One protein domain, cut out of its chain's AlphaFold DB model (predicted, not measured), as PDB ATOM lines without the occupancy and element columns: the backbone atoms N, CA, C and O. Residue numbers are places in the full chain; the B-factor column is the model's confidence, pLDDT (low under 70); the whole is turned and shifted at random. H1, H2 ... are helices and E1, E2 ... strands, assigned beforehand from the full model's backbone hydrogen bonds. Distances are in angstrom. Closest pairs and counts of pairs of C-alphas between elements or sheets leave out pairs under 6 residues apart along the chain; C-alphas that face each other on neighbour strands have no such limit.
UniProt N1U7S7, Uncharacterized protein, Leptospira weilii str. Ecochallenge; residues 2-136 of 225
ATOM      1  N   SER A   2     -39.745 -25.306 -20.897       81.56
ATOM      2  CA  SER A   2     -40.296 -26.466 -21.576       81.56
ATOM      3  C   SER A   2     -41.046 -27.308 -20.551       81.56
ATOM      4  O   SER A   2     -40.833 -27.178 -19.344       81.56
ATOM      5  N   TRP A   3     -41.964 -28.134 -21.017       89.25
ATOM      6  CA  TRP A   3     -42.721 -29.053 -20.176       89.25
ATOM      7  C   TRP A   3     -43.048 -30.306 -20.976       89.25
ATOM      8  O   TRP A   3     -42.954 -30.312 -22.204       89.25
ATOM      9  N   ASN A   4     -43.408 -31.381 -20.283       91.31
ATOM     10  CA  ASN A   4     -43.716 -32.656 -20.905       91.31
ATOM     11  C   ASN A   4     -45.102 -33.177 -20.508       91.31
ATOM     12  O   ASN A   4     -45.573 -32.982 -19.389       91.31
ATOM     13  N   ILE A   5     -45.745 -33.871 -21.446       91.62
ATOM     14  CA  ILE A   5     -46.983 -34.628 -21.238       91.62
ATOM     15  C   ILE A   5     -46.643 -36.102 -21.370       91.62
ATOM     16  O   ILE A   5     -46.049 -36.493 -22.370       91.62
ATOM     17  N   LYS A   6     -47.075 -36.930 -20.419       91.38
ATOM     18  CA  LYS A   6     -46.985 -38.390 -20.517       91.38
ATOM     19  C   LYS A   6     -48.375 -38.991 -20.674       91.38
ATOM     20  O   LYS A   6     -49.267 -38.723 -19.872       91.38
ATOM     21  N   ILE A   7     -48.544 -39.825 -21.691       91.62
ATOM     22  CA  ILE A   7     -49.797 -40.500 -22.025       91.62
ATOM     23  C   ILE A   7     -49.562 -42.003 -21.976       91.62
ATOM     24  O   ILE A   7     -48.701 -42.531 -22.675       91.62
ATOM     25  N   LEU A   8     -50.346 -42.700 -21.159       92.12
ATOM     26  CA  LEU A   8     -50.356 -44.158 -21.128       92.12
ATOM     27  C   LEU A   8     -51.119 -44.697 -22.348       92.12
ATOM     28  O   LEU A   8     -52.277 -44.347 -22.564       92.12
ATOM     29  N   LEU A   9     -50.474 -45.554 -23.137       92.62
ATOM     30  CA  LEU A   9     -51.018 -46.124 -24.374       92.62
ATOM     31  C   LEU A   9     -51.741 -47.467 -24.176       92.62
ATOM     32  O   LEU A   9     -52.419 -47.950 -25.089       92.62
ATOM     33  N   ASN A  10     -51.608 -48.082 -22.998       90.88
ATOM     34  CA  ASN A  10     -52.275 -49.335 -22.650       90.88
ATOM     35  C   ASN A  10     -53.805 -49.153 -22.639       90.88
ATOM     36  O   ASN A  10     -54.363 -48.511 -21.752       90.88
ATOM     37  N   SER A  11     -54.496 -49.754 -23.611       83.62
ATOM     38  CA  SER A  11     -55.949 -49.604 -23.814       83.62
ATOM     39  C   SER A  11     -56.807 -50.226 -22.707       83.62
ATOM     40  O   SER A  11     -57.973 -49.867 -22.544       83.62
ATOM     41  N   ASN A  12     -56.239 -51.151 -21.934       80.38
ATOM     42  CA  ASN A  12     -56.893 -51.854 -20.834       80.38
ATOM     43  C   ASN A  12     -56.873 -51.084 -19.498       80.38
ATOM     44  O   ASN A  12     -57.440 -51.564 -18.516       80.38
ATOM     45  N   ILE A  13     -56.237 -49.909 -19.429       78.38
ATOM     46  CA  ILE A  13     -56.141 -49.104 -18.205       78.38
ATOM     47  C   ILE A  13     -57.001 -47.843 -18.341       78.38
ATOM     48  O   ILE A  13     -56.718 -46.977 -19.158       78.38
ATOM     49  N   GLN A  14     -58.050 -47.739 -17.519       67.81
ATOM     50  CA  GLN A  14     -59.039 -46.646 -17.578       67.81
ATOM     51  C   GLN A  14     -59.001 -45.691 -16.370       67.81
ATOM     52  O   GLN A  14     -59.640 -44.644 -16.395       67.81
ATOM     53  N   SER A  15     -58.251 -46.027 -15.317       68.06
ATOM     54  CA  SER A  15     -58.041 -45.177 -14.141       68.06
ATOM     55  C   SER A  15     -56.562 -45.156 -13.755       68.06
ATOM     56  O   SER A  15     -55.872 -46.179 -13.835       68.06
ATOM     57  N   GLY A  16     -56.070 -43.966 -13.401       63.50
ATOM     58  CA  GLY A  16     -54.662 -43.722 -13.091       63.50
ATOM     59  C   GLY A  16     -54.221 -44.370 -11.780       63.50
ATOM     60  O   GLY A  16     -54.965 -44.394 -10.803       63.50
ATOM     61  N   TYR A  17     -52.993 -44.880 -11.775       59.41
ATOM     62  CA  TYR A  17     -52.248 -45.309 -10.588       59.41
ATOM     63  C   TYR A  17     -51.100 -44.324 -10.372       59.41
ATOM     64  O   TYR A  17     -50.723 -43.632 -11.321       59.41
ATOM     65  N   ASP A  18     -50.513 -44.294  -9.170       62.41
ATOM     66  CA  ASP A  18     -49.199 -43.662  -8.989       62.41
ATOM     67  C   ASP A  18     -48.252 -44.176 -10.088       62.41
ATOM     68  O   ASP A  18     -48.271 -45.371 -10.422       62.41
ATOM     69  N   TRP A  19     -47.480 -43.263 -10.678       69.00
ATOM     70  CA  TRP A  19     -46.532 -43.549 -11.753       69.00
ATOM     71  C   TRP A  19     -45.495 -44.625 -11.336       69.00
ATOM     72  O   TRP A  19     -45.481 -45.133 -10.212       69.00
ATOM     73  N   ASP A  20     -44.624 -45.021 -12.262       74.94
ATOM     74  CA  ASP A  20     -43.480 -45.907 -11.998       74.94
ATOM     75  C   ASP A  20     -43.854 -47.380 -11.706       74.94
ATOM     76  O   ASP A  20     -44.435 -48.073 -12.546       74.94
ATOM     77  N   LYS A  21     -43.486 -47.897 -10.524       85.56
ATOM     78  CA  LYS A  21     -43.529 -49.324 -10.153       85.56
ATOM     79  C   LYS A  21     -44.920 -49.925 -10.225       85.56
ATOM     80  O   LYS A  21     -45.099 -51.022 -10.754       85.56
ATOM     81  N   LYS A  22     -45.906 -49.233  -9.646       86.12
ATOM     82  CA  LYS A  22     -47.286 -49.734  -9.562       86.12
ATOM     83  C   LYS A  22     -47.888 -49.834 -10.960       86.12
ATOM     84  O   LYS A  22     -48.495 -50.854 -11.286       86.12
ATOM     85  N   LEU A  23     -47.650 -48.813 -11.783       86.62
ATOM     86  CA  LEU A  23     -48.071 -48.773 -13.175       86.62
ATOM     87  C   LEU A  23     -47.440 -49.910 -13.990       86.62
ATOM     88  O   LEU A  23     -48.168 -50.671 -14.628       86.62
ATOM     89  N   ALA A  24     -46.115 -50.068 -13.917       88.50
ATOM     90  CA  ALA A  24     -45.390 -51.116 -14.636       88.50
ATOM     91  C   ALA A  24     -45.864 -52.522 -14.231       88.50
ATOM     92  O   ALA A  24     -46.121 -53.364 -15.085       88.50
ATOM     93  N   ILE A  25     -46.077 -52.765 -12.932       87.88
ATOM     94  CA  ILE A  25     -46.607 -54.040 -12.431       87.88
ATOM     95  C   ILE A  25     -48.011 -54.323 -12.970       87.88
ATOM     96  O   ILE A  25     -48.296 -55.457 -13.352       87.88
ATOM     97  N   LYS A  26     -48.900 -53.323 -12.968       86.81
ATOM     98  CA  LYS A  26     -50.288 -53.507 -13.406       86.81
ATOM     99  C   LYS A  26     -50.376 -53.755 -14.910       86.81
ATOM    100  O   LYS A  26     -51.148 -54.608 -15.340       86.81
ATOM    101  N   CYS A  27     -49.599 -53.013 -15.693       88.25
ATOM    102  CA  CYS A  27     -49.604 -53.130 -17.148       88.25
ATOM    103  C   CYS A  27     -48.792 -54.331 -17.645       88.25
ATOM    104  O   CYS A  27     -48.935 -54.691 -18.809       88.25
ATOM    105  N   GLN A  28     -47.950 -54.929 -16.788       89.12
ATOM    106  CA  GLN A  28     -46.826 -55.817 -17.133       89.12
ATOM    107  C   GLN A  28     -45.747 -55.091 -17.951       89.12
ATOM    108  O   GLN A  28     -44.575 -55.111 -17.581       89.12
ATOM    109  N   GLU A  29     -46.166 -54.385 -18.998       92.38
ATOM    110  CA  GLU A  29     -45.409 -53.409 -19.773       92.38
ATOM    111  C   GLU A  29     -46.253 -52.133 -19.903       92.38
ATOM    112  O   GLU A  29     -47.278 -52.107 -20.590       92.38
ATOM    113  N   ALA A  30     -45.850 -51.065 -19.216       93.31
ATOM    114  CA  ALA A  30     -46.484 -49.760 -19.347       93.31
ATOM    115  C   ALA A  30     -45.892 -49.034 -20.555       93.31
ATOM    116  O   ALA A  30     -44.700 -48.752 -20.584       93.31
ATOM    117  N   ARG A  31     -46.717 -48.731 -21.553       94.19
ATOM    118  CA  ARG A  31     -46.310 -48.126 -22.824       94.19
ATOM    119  C   ARG A  31     -46.644 -46.645 -22.790       94.19
ATOM    120  O   ARG A  31     -47.807 -46.277 -22.641       94.19
ATOM    121  N   ILE A  32     -45.630 -45.800 -22.887       93.81
ATOM    122  CA  ILE A  32     -45.726 -44.362 -22.660       93.81
ATOM    123  C   ILE A  32     -45.466 -43.612 -23.961       93.81
ATOM    124  O   ILE A  32     -44.470 -43.826 -24.652       93.81
ATOM    125  N   PHE A  33     -46.378 -42.696 -24.262       95.00
ATOM    126  CA  PHE A  33     -46.179 -41.636 -25.229       95.00
ATOM    127  C   PHE A  33     -45.902 -40.337 -24.487       95.00
ATOM    128  O   PHE A  33     -46.794 -39.756 -23.872       95.00
ATOM    129  N   GLU A  34     -44.651 -39.904 -24.534       94.62
ATOM    130  CA  GLU A  34     -44.213 -38.648 -23.959       94.62
ATOM    131  C   GLU A  34     -44.032 -37.585 -25.041       94.62
ATOM    132  O   GLU A  34     -43.499 -37.846 -26.120       94.62
ATOM    133  N   ILE A  35     -44.497 -36.379 -24.744       94.81
ATOM    134  CA  ILE A  35     -44.442 -35.227 -25.636       94.81
ATOM    135  C   ILE A  35     -43.712 -34.128 -24.891       94.81
ATOM    136  O   ILE A  35     -44.181 -33.696 -23.841       94.81
ATOM    137  N   TYR A  36     -42.604 -33.662 -25.445       95.19
ATOM    138  CA  TYR A  36     -41.885 -32.501 -24.944       95.19
ATOM    139  C   TYR A  36     -42.342 -31.277 -25.718       95.19
ATOM    140  O   TYR A  36     -42.377 -31.300 -26.948       95.19
ATOM    141  N   VAL A  37     -42.685 -30.214 -25.003       94.56
ATOM    142  CA  VAL A  37     -43.245 -28.991 -25.569       94.56
ATOM    143  C   VAL A  37     -42.387 -27.810 -25.144       94.56
ATOM    144  O   VAL A  37     -42.141 -27.593 -23.956       94.56
ATOM    145  N   ASN A  38     -41.962 -27.015 -26.120       94.38
ATOM    146  CA  ASN A  38     -41.445 -25.676 -25.899       94.38
ATOM    147  C   ASN A  38     -42.529 -24.687 -26.328       94.38
ATOM    148  O   ASN A  38     -43.007 -24.737 -27.457       94.38
ATOM    149  N   TYR A  39     -42.960 -23.818 -25.416       89.31
ATOM    150  CA  TYR A  39     -43.988 -22.822 -25.733       89.31
ATOM    151  C   TYR A  39     -43.397 -21.470 -26.161       89.31
ATOM    152  O   TYR A  39     -44.124 -20.638 -26.693       89.31
ATOM    153  N   ILE A  40     -42.106 -21.224 -25.904       91.38
ATOM    154  CA  ILE A  40     -41.416 -19.984 -26.299       91.38
ATOM    155  C   ILE A  40     -41.094 -20.043 -27.792       91.38
ATOM    156  O   ILE A  40     -41.418 -19.132 -28.546       91.38
ATOM    157  N   ILE A  41     -40.463 -21.137 -28.207       91.69
ATOM    158  CA  ILE A  41     -40.300 -21.521 -29.603       91.69
ATOM    159  C   ILE A  41     -41.360 -22.594 -29.822       91.69
ATOM    160  O   ILE A  41     -41.175 -23.665 -29.250       91.69
ATOM    161  N   PRO A  42     -42.448 -22.328 -30.574       93.88
ATOM    162  CA  PRO A  42     -43.608 -23.211 -30.674       93.88
ATOM    163  C   PRO A  42     -43.205 -24.492 -31.398       93.88
ATOM    164  O   PRO A  42     -43.321 -24.624 -32.613       93.88
ATOM    165  N   ALA A  43     -42.652 -25.420 -30.636       95.94
ATOM    166  CA  ALA A  43     -42.013 -26.619 -31.120       95.94
ATOM    167  C   ALA A  43     -42.276 -27.750 -30.137       95.94
ATOM    168  O   ALA A  43     -42.416 -27.542 -28.929       95.94
ATOM    169  N   TYR A  44     -42.342 -28.963 -30.661       95.94
ATOM    170  CA  TYR A  44     -42.534 -30.146 -29.842       95.94
ATOM    171  C   TYR A  44     -41.791 -31.334 -30.425       95.94
ATOM    172  O   TYR A  44     -41.463 -31.376 -31.613       95.94
ATOM    173  N   THR A  45     -41.550 -32.324 -29.583       95.75
ATOM    174  CA  THR A  45     -41.048 -33.617 -30.023       95.75
ATOM    175  C   THR A  45     -41.637 -34.753 -29.201       95.75
ATOM    176  O   THR A  45     -42.267 -34.529 -28.168       95.75
ATOM    177  N   ILE A  46     -41.477 -35.977 -29.695       94.69
ATOM    178  CA  ILE A  46     -42.158 -37.164 -29.196       94.69
ATOM    179  C   ILE A  46     -41.168 -38.261 -28.817       94.69
ATOM    180  O   ILE A  46     -40.298 -38.616 -29.605       94.69
ATOM    181  N   ASN A  47     -41.338 -38.846 -27.636       94.50
ATOM    182  CA  ASN A  47     -40.596 -40.013 -27.177       94.50
ATOM    183  C   ASN A  47     -41.583 -41.151 -26.886       94.50
ATOM    184  O   ASN A  47     -42.559 -40.976 -26.157       94.50
ATOM    185  N   LEU A  48     -41.344 -42.322 -27.475       94.75
ATOM    186  CA  LEU A  48     -42.172 -43.514 -27.287       94.75
ATOM    187  C   LEU A  48     -41.336 -44.582 -26.597       94.75
ATOM    188  O   LEU A  48     -40.411 -45.141 -27.194       94.75
ATOM    189  N   TYR A  49     -41.679 -44.893 -25.354       95.19
ATOM    190  CA  TYR A  49     -40.910 -45.819 -24.535       95.19
ATOM    191  C   TYR A  49     -41.817 -46.674 -23.655       95.19
ATOM    192  O   TYR A  49     -42.977 -46.346 -23.425       95.19
ATOM    193  N   TYR A  50     -41.302 -47.802 -23.188       94.50
ATOM    194  CA  TYR A  50     -41.986 -48.677 -22.250       94.50
ATOM    195  C   TYR A  50     -41.285 -48.685 -20.894       94.50
ATOM    196  O   TYR A  50     -40.098 -48.377 -20.798       94.50
ATOM    197  N   ILE A  51     -42.029 -49.081 -19.863       94.00
ATOM    198  CA  ILE A  51     -41.545 -49.336 -18.509       94.00
ATOM    199  C   ILE A  51     -42.020 -50.726 -18.080       94.00
ATOM    200  O   ILE A  51     -43.220 -51.017 -18.087       94.00
ATOM    201  N   VAL A  52     -41.087 -51.571 -17.656       94.62
ATOM    202  CA  VAL A  52     -41.348 -52.889 -17.061       94.62
ATOM    203  C   VAL A  52     -40.716 -52.932 -15.672       94.62
ATOM    204  O   VAL A  52     -39.668 -52.338 -15.438       94.62
ATOM    205  N   TYR A  53     -41.338 -53.657 -14.741       94.69
ATOM    206  CA  TYR A  53     -40.742 -53.955 -13.439       94.69
ATOM    207  C   TYR A  53     -40.611 -55.465 -13.246       94.69
ATOM    208  O   TYR A  53     -41.612 -56.184 -13.170       94.69
ATOM    209  N   ASN A  54     -39.376 -55.951 -13.119       93.25
ATOM    210  CA  ASN A  54     -39.109 -57.348 -12.811       93.25
ATOM    211  C   ASN A  54     -39.180 -57.559 -11.292       93.25
ATOM    212  O   ASN A  54     -38.271 -57.193 -10.554       93.25
ATOM    213  N   LYS A  55     -40.263 -58.187 -10.817       90.38
ATOM    214  CA  LYS A  55     -40.459 -58.474  -9.383       90.38
ATOM    215  C   LYS A  55     -39.488 -59.505  -8.815       90.38
ATOM    216  O   LYS A  55     -39.230 -59.478  -7.619       90.38
ATOM    217  N   LYS A  56     -39.002 -60.435  -9.639       89.88
ATOM    218  CA  LYS A  56     -38.110 -61.511  -9.192       89.88
ATOM    219  C   LYS A  56     -36.715 -60.968  -8.897       89.88
ATOM    220  O   LYS A  56     -36.096 -61.366  -7.919       89.88
ATOM    221  N   GLU A  57     -36.251 -60.054  -9.741       89.12
ATOM    222  CA  GLU A  57     -34.890 -59.510  -9.694       89.12
ATOM    223  C   GLU A  57     -34.839 -58.055  -9.196       89.12
ATOM    224  O   GLU A  57     -33.760 -57.496  -9.045       89.12
ATOM    225  N   ASN A  58     -35.996 -57.459  -8.884       91.62
ATOM    226  CA  ASN A  58     -36.159 -56.113  -8.325       91.62
ATOM    227  C   ASN A  58     -35.449 -55.009  -9.119       91.62
ATOM    228  O   ASN A  58     -34.692 -54.212  -8.565       91.62
ATOM    229  N   TYR A  59     -35.728 -54.936 -10.418       93.75
ATOM    230  CA  TYR A  59     -35.224 -53.870 -11.282       93.75
ATOM    231  C   TYR A  59     -36.323 -53.314 -12.189       93.75
ATOM    232  O   TYR A  59     -37.309 -53.993 -12.501       93.75
ATOM    233  N   TYR A  60     -36.129 -52.075 -12.625       94.31
ATOM    234  CA  TYR A  60     -36.909 -51.455 -13.690       94.31
ATOM    235  C   TYR A  60     -36.194 -51.621 -15.020       94.31
ATOM    236  O   TYR A  60     -34.973 -51.523 -15.066       94.31
ATOM    237  N   GLU A  61     -36.948 -51.836 -16.091       95.25
ATOM    238  CA  GLU A  61     -36.458 -51.768 -17.464       95.25
ATOM    239  C   GLU A  61     -37.212 -50.671 -18.211       95.25
ATOM    240  O   GLU A  61     -38.444 -50.646 -18.205       95.25
ATOM    241  N   PHE A  62     -36.462 -49.799 -18.868       94.88
ATOM    242  CA  PHE A  62     -36.949 -48.779 -19.780       94.88
ATOM    243  C   PHE A  62     -36.416 -49.096 -21.169       94.88
ATOM    244  O   PHE A  62     -35.261 -49.483 -21.324       94.88
ATOM    245  N   GLY A  63     -37.241 -48.944 -22.197       94.69
ATOM    246  CA  GLY A  63     -36.792 -49.201 -23.560       94.69
ATOM    247  C   GLY A  63     -37.666 -48.534 -24.605       94.69
ATOM    248  O   GLY A  63     -38.792 -48.127 -24.331       94.69
ATOM    249  N   LYS A  64     -37.139 -48.393 -25.819       94.31
ATOM    250  CA  LYS A  64     -37.859 -47.745 -26.918       94.31
ATOM    251  C   LYS A  64     -38.982 -48.632 -27.450       94.31
ATOM    252  O   LYS A  64     -38.795 -49.828 -27.680       94.31
ATOM    253  N   ILE A  65     -40.137 -48.039 -27.743       93.94
ATOM    254  CA  ILE A  65     -41.209 -48.734 -28.463       93.94
ATOM    255  C   ILE A  65     -40.859 -48.772 -29.956       93.94
ATOM    256  O   ILE A  65     -40.960 -47.774 -30.663       93.94
ATOM    257  N   ILE A  66     -40.469 -49.949 -30.451       87.94
ATOM    258  CA  ILE A  66     -40.099 -50.148 -31.866       87.94
ATOM    259  C   ILE A  66     -41.332 -50.413 -32.743       87.94
ATOM    260  O   ILE A  66     -41.374 -50.042 -33.915       87.94
ATOM    261  N   LYS A  67     -42.357 -51.068 -32.187       91.38
ATOM    262  CA  LYS A  67     -43.596 -51.404 -32.895       91.38
ATOM    263  C   LYS A  67     -44.789 -50.844 -32.142       91.38
ATOM    264  O   LYS A  67     -44.994 -51.174 -30.976       91.38
ATOM    265  N   THR A  68     -45.568 -50.021 -32.836       93.75
ATOM    266  CA  THR A  68     -46.813 -49.449 -32.328       93.75
ATOM    267  C   THR A  68     -48.031 -50.195 -32.859       93.75
ATOM    268  O   THR A  68     -48.096 -50.580 -34.034       93.75
ATOM    269  N   GLU A  69     -49.019 -50.369 -31.992       93.75
ATOM    270  CA  GLU A  69     -50.308 -50.962 -32.326       93.75
ATOM    271  C   GLU A  69     -51.223 -49.965 -33.056       93.75
ATOM    272  O   GLU A  69     -50.976 -48.756 -33.120       93.75
ATOM    273  N   LYS A  70     -52.307 -50.468 -33.656       94.69
ATOM    274  CA  LYS A  70     -53.212 -49.652 -34.482       94.69
ATOM    275  C   LYS A  70     -53.874 -48.521 -33.688       94.69
ATOM    276  O   LYS A  70     -54.047 -47.430 -34.237       94.69
ATOM    277  N   HIS A  71     -54.260 -48.760 -32.433       93.06
ATOM    278  CA  HIS A  71     -54.855 -47.720 -31.587       93.06
ATOM    279  C   HIS A  71     -53.812 -46.685 -31.154       93.06
ATOM    280  O   HIS A  71     -54.097 -45.494 -31.223       93.06
ATOM    281  N   GLU A  72     -52.590 -47.111 -30.829       95.25
ATOM    282  CA  GLU A  72     -51.477 -46.217 -30.475       95.25
ATOM    283  C   GLU A  72     -51.151 -45.267 -31.623       95.25
ATOM    284  O   GLU A  72     -51.092 -44.054 -31.437       95.25
ATOM    285  N   LYS A  73     -51.050 -45.798 -32.849       95.75
ATOM    286  CA  LYS A  73     -50.852 -44.989 -34.063       95.75
ATOM    287  C   LYS A  73     -51.950 -43.945 -34.250       95.75
ATOM    288  O   LYS A  73     -51.661 -42.838 -34.697       95.75
ATOM    289  N   ARG A  74     -53.205 -44.277 -33.921       95.56
ATOM    290  CA  ARG A  74     -54.323 -43.319 -33.964       95.56
ATOM    291  C   ARG A  74     -54.154 -42.211 -32.929       95.56
ATOM    292  O   ARG A  74     -54.326 -41.053 -33.288       95.56
ATOM    293  N   ILE A  75     -53.806 -42.556 -31.689       94.94
ATOM    294  CA  ILE A  75     -53.577 -41.582 -30.611       94.94
ATOM    295  C   ILE A  75     -52.440 -40.632 -30.999       94.94
ATOM    296  O   ILE A  75     -52.643 -39.419 -31.014       94.94
ATOM    297  N   ILE A  76     -51.291 -41.181 -31.405       95.62
ATOM    298  CA  ILE A  76     -50.119 -40.409 -31.834       95.62
ATOM    299  C   ILE A  76     -50.499 -39.468 -32.979       95.62
ATOM    300  O   ILE A  76     -50.286 -38.265 -32.879       95.62
ATOM    301  N   LYS A  77     -51.150 -39.982 -34.032       96.50
ATOM    302  CA  LYS A  77     -51.572 -39.171 -35.184       96.50
ATOM    303  C   LYS A  77     -52.514 -38.030 -34.793       96.50
ATOM    304  O   LYS A  77     -52.373 -36.927 -35.312       96.50
ATOM    305  N   ASN A  78     -53.486 -38.293 -33.921       96.56
ATOM    306  CA  ASN A  78     -54.444 -37.278 -33.487       96.56
ATOM    307  C   ASN A  78     -53.753 -36.154 -32.712       96.56
ATOM    308  O   ASN A  78     -54.066 -34.987 -32.924       96.56
ATOM    309  N   ILE A  79     -52.797 -36.506 -31.854       96.06
ATOM    310  CA  ILE A  79     -52.034 -35.543 -31.062       96.06
ATOM    311  C   ILE A  79     -51.085 -34.735 -31.945       96.06
ATOM    312  O   ILE A  79     -51.083 -33.515 -31.847       96.06
ATOM    313  N   THR A  80     -50.342 -35.377 -32.849       95.12
ATOM    314  CA  THR A  80     -49.511 -34.682 -33.847       95.12
ATOM    315  C   THR A  80     -50.344 -33.658 -34.620       95.12
ATOM    316  O   THR A  80     -50.002 -32.484 -34.646       95.12
ATOM    317  N   LYS A  81     -51.515 -34.065 -35.133       96.88
ATOM    318  CA  LYS A  81     -52.422 -33.163 -35.854       96.88
ATOM    319  C   LYS A  81     -52.921 -31.999 -34.989       96.88
ATOM    320  O   LYS A  81     -53.139 -30.903 -35.506       96.88
ATOM    321  N   LEU A  82     -53.145 -32.227 -33.695       96.69
ATOM    322  CA  LEU A  82     -53.534 -31.170 -32.763       96.69
ATOM    323  C   LEU A  82     -52.422 -30.120 -32.642       96.69
ATOM    324  O   LEU A  82     -52.705 -28.939 -32.805       96.69
ATOM    325  N   PHE A  83     -51.174 -30.540 -32.425       96.12
ATOM    326  CA  PHE A  83     -50.032 -29.624 -32.377       96.12
ATOM    327  C   PHE A  83     -49.827 -28.877 -33.700       96.12
ATOM    328  O   PHE A  83     -49.645 -27.660 -33.671       96.12
ATOM    329  N   ASP A  84     -49.967 -29.560 -34.841       94.31
ATOM    330  CA  ASP A  84     -49.917 -28.922 -36.163       94.31
ATOM    331  C   ASP A  84     -50.978 -27.814 -36.288       94.31
ATOM    332  O   ASP A  84     -50.699 -26.713 -36.759       94.31
ATOM    333  N   THR A  85     -52.201 -28.077 -35.814       97.06
ATOM    334  CA  THR A  85     -53.312 -27.104 -35.839       97.06
ATOM    335  C   THR A  85     -53.052 -25.914 -34.910       97.06
ATOM    336  O   THR A  85     -53.482 -24.801 -35.198       97.06
ATOM    337  N   LEU A  86     -52.328 -26.133 -33.811       95.81
ATOM    338  CA  LEU A  86     -51.892 -25.087 -32.886       95.81
ATOM    339  C   LEU A  86     -50.662 -24.311 -33.393       95.81
ATOM    340  O   LEU A  86     -50.187 -23.415 -32.698       95.81
ATOM    341  N   GLY A  87     -50.139 -24.641 -34.580       96.38
ATOM    342  CA  GLY A  87     -48.982 -23.973 -35.179       96.38
ATOM    343  C   GLY A  87     -47.637 -24.380 -34.573       96.38
ATOM    344  O   GLY A  87     -46.658 -23.654 -34.731       96.38
ATOM    345  N   TYR A  88     -47.573 -25.516 -33.873       97.06
ATOM    346  CA  TYR A  88     -46.322 -26.027 -33.323       97.06
ATOM    347  C   TYR A  88     -45.529 -26.796 -34.380       97.06
ATOM    348  O   TYR A  88     -46.063 -27.629 -35.107       97.06
ATOM    349  N   PHE A  89     -44.220 -26.567 -34.418       96.00
ATOM    350  CA  PHE A  89     -43.298 -27.276 -35.291       96.00
ATOM    351  C   PHE A  89     -42.853 -28.606 -34.673       96.00
ATOM    352  O   PHE A  89     -42.284 -28.646 -33.579       96.00
ATOM    353  N   HIS A  90     -43.063 -29.706 -35.394       96.62
ATOM    354  CA  HIS A  90     -42.557 -31.008 -34.974       96.62
ATOM    355  C   HIS A  90     -41.052 -31.133 -35.242       96.62
ATOM    356  O   HIS A  90     -40.606 -31.203 -36.388       96.62
ATOM    357  N   VAL A  91     -40.265 -31.233 -34.173       95.62
ATOM    358  CA  VAL A  91     -38.834 -31.533 -34.232       95.62
ATOM    359  C   VAL A  91     -38.668 -33.051 -34.207       95.62
ATOM    360  O   VAL A  91     -38.974 -33.693 -33.202       95.62
ATOM    361  N   SER A  92     -38.188 -33.642 -35.303       94.56
ATOM    362  CA  SER A  92     -37.912 -35.083 -35.347       94.56
ATOM    363  C   SER A  92     -36.828 -35.476 -34.338       94.56
ATOM    364  O   SER A  92     -35.954 -34.673 -34.021       94.56
ATOM    365  N   GLU A  93     -36.842 -36.728 -33.875       92.06
ATOM    366  CA  GLU A  93     -35.808 -37.261 -32.973       92.06
ATOM    367  C   GLU A  93     -34.393 -37.094 -33.550       92.06
ATOM    368  O   GLU A  93     -33.470 -36.728 -32.828       92.06
ATOM    369  N   GLU A  94     -34.226 -37.295 -34.862       92.69
ATOM    370  CA  GLU A  94     -32.952 -37.085 -35.560       92.69
ATOM    371  C   GLU A  94     -32.474 -35.631 -35.453       92.69
ATOM    372  O   GLU A  94     -31.316 -35.373 -35.115       92.69
ATOM    373  N   LEU A  95     -33.369 -34.671 -35.701       93.31
ATOM    374  CA  LEU A  95     -33.044 -33.251 -35.629       93.31
ATOM    375  C   LEU A  95     -32.788 -32.809 -34.184       93.31
ATOM    376  O   LEU A  95     -31.837 -32.072 -33.927       93.31
ATOM    377  N   ALA A  96     -33.608 -33.282 -33.248       92.50
ATOM    378  CA  ALA A  96     -33.490 -32.992 -31.827       92.50
ATOM    379  C   ALA A  96     -32.175 -33.536 -31.243       92.50
ATOM    380  O   ALA A  96     -31.498 -32.840 -30.490       92.50
ATOM    381  N   SER A  97     -31.763 -34.741 -31.645       91.19
ATOM    382  CA  SER A  97     -30.541 -35.397 -31.158       91.19
ATOM    383  C   SER A  97     -29.253 -34.809 -31.741       91.19
ATOM    384  O   SER A  97     -28.154 -35.115 -31.270       91.19
ATOM    385  N   LYS A  98     -29.349 -33.973 -32.781       91.88
ATOM    386  CA  LYS A  98     -28.176 -33.393 -33.431       91.88
ATOM    387  C   LYS A  98     -27.479 -32.404 -32.500       91.88
ATOM    388  O   LYS A  98     -28.086 -31.451 -32.015       91.88
ATOM    389  N   LYS A  99     -26.182 -32.631 -32.295       91.44
ATOM    390  CA  LYS A  99     -25.302 -31.767 -31.505       91.44
ATOM    391  C   LYS A  99     -24.637 -30.709 -32.367       91.44
ATOM    392  O   LYS A  99     -24.271 -30.964 -33.517       91.44
ATOM    393  N   TYR A 100     -24.446 -29.530 -31.789       90.19
ATOM    394  CA  TYR A 100     -23.819 -28.400 -32.461       90.19
ATOM    395  C   TYR A 100     -22.763 -27.784 -31.550       90.19
ATOM    396  O   TYR A 100     -23.040 -27.456 -30.402       90.19
ATOM    397  N   LYS A 101     -21.552 -27.568 -32.080       89.25
ATOM    398  CA  LYS A 101     -20.432 -26.999 -31.305       89.25
ATOM    399  C   LYS A 101     -20.784 -25.672 -30.626       89.25
ATOM    400  O   LYS A 101     -20.336 -25.441 -29.515       89.25
ATOM    401  N   GLY A 102     -21.571 -24.828 -31.295       90.69
ATOM    402  CA  GLY A 102     -21.979 -23.515 -30.788       90.69
ATOM    403  C   GLY A 102     -23.262 -23.507 -29.956       90.69
ATOM    404  O   GLY A 102     -23.717 -22.424 -29.607       90.69
ATOM    405  N   LEU A 103     -23.872 -24.665 -29.681       87.38
ATOM    406  CA  LEU A 103     -25.009 -24.755 -28.767       87.38
ATOM    407  C   LEU A 103     -24.534 -25.135 -27.371       87.38
ATOM    408  O   LEU A 103     -23.699 -26.026 -27.211       87.38
ATOM    409  N   PHE A 104     -25.120 -24.470 -26.383       88.44
ATOM    410  CA  PHE A 104     -24.815 -24.597 -24.965       88.44
ATOM    411  C   PHE A 104     -26.116 -24.866 -24.207       88.44
ATOM    412  O   PHE A 104     -27.171 -24.366 -24.595       88.44
ATOM    413  N   SER A 105     -26.030 -25.628 -23.123       84.31
ATOM    414  CA  SER A 105     -27.120 -25.822 -22.158       84.31
ATOM    415  C   SER A 105     -26.555 -25.784 -20.740       84.31
ATOM    416  O   SER A 105     -25.329 -25.780 -20.580       84.31
ATOM    417  N   ASP A 106     -27.405 -25.797 -19.712       82.25
ATOM    418  CA  ASP A 106     -26.932 -25.781 -18.322       82.25
ATOM    419  C   ASP A 106     -26.069 -27.021 -18.026       82.25
ATOM    420  O   ASP A 106     -25.038 -26.925 -17.357       82.25
ATOM    421  N   CYS A 107     -26.419 -28.175 -18.608       79.12
ATOM    422  CA  CYS A 107     -25.605 -29.395 -18.552       79.12
ATOM    423  C   CYS A 107     -24.453 -29.483 -19.579       79.12
ATOM    424  O   CYS A 107     -23.615 -30.377 -19.462       79.12
ATOM    425  N   ASN A 108     -24.367 -28.582 -20.564       81.69
ATOM    426  CA  ASN A 108     -23.338 -28.582 -21.616       81.69
ATOM    427  C   ASN A 108     -22.721 -27.180 -21.782       81.69
ATOM    428  O   ASN A 108     -22.796 -26.559 -22.847       81.69
ATOM    429  N   SER A 109     -22.111 -26.667 -20.712       81.00
ATOM    430  CA  SER A 109     -21.551 -25.308 -20.655       81.00
ATOM    431  C   SER A 109     -20.297 -25.100 -21.513       81.00
ATOM    432  O   SER A 109     -19.970 -23.969 -21.863       81.00
ATOM    433  N   GLU A 110     -19.616 -26.179 -21.904       83.62
ATOM    434  CA  GLU A 110     -18.467 -26.151 -22.824       83.62
ATOM    435  C   GLU A 110     -18.884 -26.262 -24.307       83.62
ATOM    436  O   GLU A 110     -18.038 -26.350 -25.199       83.62
ATOM    437  N   GLY A 111     -20.192 -26.239 -24.580       86.88
ATOM    438  CA  GLY A 111     -20.771 -26.358 -25.913       86.88
ATOM    439  C   GLY A 111     -21.118 -27.800 -26.274       86.88
ATOM    440  O   GLY A 111     -21.125 -28.695 -25.429       86.88
ATOM    441  N   ASN A 112     -21.397 -28.044 -27.559       89.25
ATOM    442  CA  ASN A 112     -21.798 -29.361 -28.073       89.25
ATOM    443  C   ASN A 112     -23.124 -29.891 -27.487       89.25
ATOM    444  O   ASN A 112     -23.356 -31.105 -27.469       89.25
ATOM    445  N   ALA A 113     -24.000 -28.988 -27.045       90.88
ATOM    446  CA  ALA A 113     -25.365 -29.332 -26.679       90.88
ATOM    447  C   ALA A 113     -26.146 -29.817 -27.912       90.88
ATOM    448  O   ALA A 113     -25.880 -29.417 -29.056       90.88
ATOM    449  N   SER A 114     -27.109 -30.703 -27.684       92.00
ATOM    450  CA  SER A 114     -28.094 -31.079 -28.691       92.00
ATOM    451  C   SER A 114     -29.184 -30.019 -28.814       92.00
ATOM    452  O   SER A 114     -29.395 -29.197 -27.918       92.00
ATOM    453  N   LEU A 115     -29.903 -30.037 -29.936       91.88
ATOM    454  CA  LEU A 115     -31.087 -29.196 -30.081       91.88
ATOM    455  C   LEU A 115     -32.144 -29.546 -29.018       91.88
ATOM    456  O   LEU A 115     -32.837 -28.657 -28.531       91.88
ATOM    457  N   PHE A 116     -32.231 -30.819 -28.625       92.44
ATOM    458  CA  PHE A 116     -33.095 -31.275 -27.547       92.44
ATOM    459  C   PHE A 116     -32.737 -30.622 -26.205       92.44
ATOM    460  O   PHE A 116     -33.628 -30.073 -25.556       92.44
ATOM    461  N   ASP A 117     -31.450 -30.594 -25.845       90.62
ATOM    462  CA  ASP A 117     -30.962 -29.957 -24.609       90.62
ATOM    463  C   ASP A 117     -31.353 -28.475 -24.547       90.62
ATOM    464  O   ASP A 117     -31.704 -27.946 -23.497       90.62
ATOM    465  N   CYS A 118     -31.327 -27.804 -25.701       90.00
ATOM    466  CA  CYS A 118     -31.609 -26.375 -25.802       90.00
ATOM    467  C   CYS A 118     -33.111 -26.053 -25.826       90.00
ATOM    468  O   CYS A 118     -33.530 -25.009 -25.329       90.00
ATOM    469  N   LEU A 119     -33.926 -26.906 -26.455       90.94
ATOM    470  CA  LEU A 119     -35.350 -26.635 -26.659       90.94
ATOM    471  C   LEU A 119     -36.250 -27.295 -25.616       90.94
ATOM    472  O   LEU A 119     -37.303 -26.744 -25.308       90.94
ATOM    473  N   PHE A 120     -35.899 -28.468 -25.103       91.75
ATOM    474  CA  PHE A 120     -36.856 -29.329 -24.408       91.75
ATOM    475  C   PHE A 120     -36.411 -29.728 -23.013       91.75
ATOM    476  O   PHE A 120     -37.177 -29.568 -22.070       91.75
ATOM    477  N   SER A 121     -35.216 -30.268 -22.852       80.94
ATOM    478  CA  SER A 121     -34.689 -30.622 -21.538       80.94
ATOM    479  C   SER A 121     -33.240 -31.016 -21.703       80.94
ATOM    480  O   SER A 121     -32.921 -31.769 -22.612       80.94
ATOM    481  N   ASP A 122     -32.386 -30.574 -20.796       72.81
ATOM    482  CA  ASP A 122     -31.005 -31.035 -20.695       72.81
ATOM    483  C   ASP A 122     -30.807 -32.093 -19.593       72.81
ATOM    484  O   ASP A 122     -29.685 -32.540 -19.362       72.81
ATOM    485  N   ILE A 123     -31.897 -32.524 -18.937       65.94
ATOM    486  CA  ILE A 123     -31.885 -33.516 -17.849       65.94
ATOM    487  C   ILE A 123     -32.377 -34.889 -18.327       65.94
ATOM    488  O   ILE A 123     -31.793 -35.909 -17.963       65.94
ATOM    489  N   TYR A 124     -33.447 -34.939 -19.129       72.38
ATOM    490  CA  TYR A 124     -34.065 -36.193 -19.574       72.38
ATOM    491  C   TYR A 124     -34.164 -36.240 -21.094       72.38
ATOM    492  O   TYR A 124     -34.958 -35.511 -21.676       72.38
ATOM    493  N   GLY A 125     -33.361 -37.098 -21.725       76.94
ATOM    494  CA  GLY A 125     -33.346 -37.284 -23.176       76.94
ATOM    495  C   GLY A 125     -34.294 -38.375 -23.679       76.94
ATOM    496  O   GLY A 125     -35.044 -38.995 -22.923       76.94
ATOM    497  N   TYR A 126     -34.230 -38.644 -24.985       85.88
ATOM    498  CA  TYR A 126     -34.932 -39.777 -25.593       85.88
ATOM    499  C   TYR A 126     -34.491 -41.116 -25.016       85.88
ATOM    500  O   TYR A 126     -33.314 -41.327 -24.714       85.88
ATOM    501  N   GLN A 127     -35.419 -42.076 -25.023       88.38
ATOM    502  CA  GLN A 127     -35.063 -43.469 -24.796       88.38
ATOM    503  C   GLN A 127     -34.406 -44.037 -26.062       88.38
ATOM    504  O   GLN A 127     -35.080 -44.500 -26.983       88.38
ATOM    505  N   ILE A 128     -33.076 -43.979 -26.121       85.06
ATOM    506  CA  ILE A 128     -32.279 -44.397 -27.291       85.06
ATOM    507  C   ILE A 128     -31.899 -45.885 -27.279       85.06
ATOM    508  O   ILE A 128     -31.601 -46.460 -28.327       85.06
ATOM    509  N   GLY A 129     -31.922 -46.514 -26.105       90.81
ATOM    510  CA  GLY A 129     -31.566 -47.916 -25.892       90.81
ATOM    511  C   GLY A 129     -32.478 -48.577 -24.868       90.81
ATOM    512  O   GLY A 129     -33.576 -48.086 -24.600       90.81
ATOM    513  N   ILE A 130     -32.022 -49.690 -24.304       95.75
ATOM    514  CA  ILE A 130     -32.680 -50.336 -23.170       95.75
ATOM    515  C   ILE A 130     -31.837 -50.074 -21.927       95.75
ATOM    516  O   ILE A 130     -30.639 -50.350 -21.904       95.75
ATOM    517  N   GLU A 131     -32.474 -49.550 -20.894       95.31
ATOM    518  CA  GLU A 131     -31.865 -49.247 -19.608       95.31
ATOM    519  C   GLU A 131     -32.510 -50.115 -18.545       95.31
ATOM    520  O   GLU A 131     -33.733 -50.180 -18.442       95.31
ATOM    521  N   LYS A 132     -31.692 -50.786 -17.743       95.50
ATOM    522  CA  LYS A 132     -32.152 -51.488 -16.549       95.50
ATOM    523  C   LYS A 132     -31.532 -50.850 -15.330       95.50
ATOM    524  O   LYS A 132     -30.347 -50.555 -15.354       95.50
ATOM    525  N   PHE A 133     -32.280 -50.698 -14.249       93.56
ATOM    526  CA  PHE A 133     -31.692 -50.235 -12.998       93.56
ATOM    527  C   PHE A 133     -32.339 -50.871 -11.780       93.56
ATOM    528  O   PHE A 133     -33.547 -51.129 -11.747       93.56
ATOM    529  N   SER A 134     -31.512 -51.119 -10.767       93.19
ATOM    530  CA  SER A 134     -31.944 -51.672  -9.483       93.19
ATOM    531  C   SER A 134     -33.021 -50.800  -8.846       93.19
ATOM    532  O   SER A 134     -32.877 -49.577  -8.815       93.19
ATOM    533  N   ASP A 135     -34.056 -51.414  -8.274       90.81
ATOM    534  CA  ASP A 135     -35.043 -50.685  -7.483       90.81
ATOM    535  C   ASP A 135     -34.353 -50.004  -6.289       90.81
ATOM    536  O   ASP A 135     -33.760 -50.699  -5.462       90.81
ATOM    537  N   PRO A 136     -34.445 -48.669  -6.141       83.75
ATOM    538  CA  PRO A 136     -33.840 -47.961  -5.013       83.75
ATOM    539  C   PRO A 136     -34.307 -48.473  -3.646       83.75
ATOM    540  O   PRO A 136     -33.590 -48.348  -2.655       83.75
TER     541      PRO A 136
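This is residues 2 to 136 of the 225 residues of an uncharacterized protein of Leptospira weilii str. Ecochallenge (UniProt N1U7S7). One twisted antiparallel sheet of five strands makes the core, with the long helix H2 over one face, running along E2, and the short helix H1 on the other face near the far ends of E2 and E3. At the opposite end of these two strands, the small helices H3 and H4 pack together and only graze the sheet, with a long loop, residues 98 to 114, between them. The printed part has 135 residues, with four named helices and five named strands in the order E1, H1, E2, E3, E4, H2, H3, H4, E5; the sheet runs E1, E2, E3, E4, E5, and the class is mixed. The whole is compact, with a radius of gyration of the C-alphas of 16.2 A and spans of 46 by 36 by 24 A.

In the sheet, E2, residues 29 to 38, and E3, residues 43 to 54, form a hairpin, with N 34 and O 47 within hydrogen-bond range at 2.9 A. E3 and E4, residues 59 to 64, form another, with N 52 and O 61 at 2.9 A. E2, E3 and E4 are a meander, each strand the antiparallel neighbour of the one before. The edge strands are E1, residues 2 to 8, antiparallel to E2 with N 5 and O 35 at 2.9 A, and E5, residues 130 to 134, antiparallel to E4 with N 62 and O 131 at 2.8 A. From edge to edge the strands' lines turn by 87 degrees. There are three layers, helices on both faces of the sheet: H2, residues 70 to 85, on one, and H1, residues 21 to 27, on the other. H2 has a height over the sheet of 10.6 A and is over E2, along it at 8 degrees on the local plane; their closest C-alphas, of Phe 33 and Ile 76, are 7.8 A apart. H1 has a height of 4.6 A and is over none of the strands, but only just, with 2 of its C-alphas falling on E2; its closest C-alpha pair with E3, Ala 24 and Val 52, is at 5.0 A. H3, residues 93 to 97, touches H4, residues 115 to 119, the closest C-alphas being those of Ala 96 and Phe 116, 4.6 A apart. H1 and H2 are apart. Residues 89 to 90 pair in parallel with residues 43 to 44 of E3. In H1, H2, H3 and H4 every O i to N i+4 pair is within hydrogen-bond range.

E1 begins at C-alpha 2, (-40.296, -26.466, -21.576), and is 20.4 A long. E2 measures 28.7 A, E3 35.9 A, E4 17.0 A and H2 22.6 A. H1 is 10.0 A long, H3 5.9 A and H4 6.0 A. E5, 13.8 A long, ends at C-alpha 134, (-31.944, -51.672, -9.483).

The two C-alphas farthest apart, of Lys 56 and Gly 87, are 46.9 A apart. The printed part has no cut. The links E1 to H1 and H3 to H4 are long. The mean pLDDT of the printed part is 89.7; residues 14 to 19 and residue 123 are under 70.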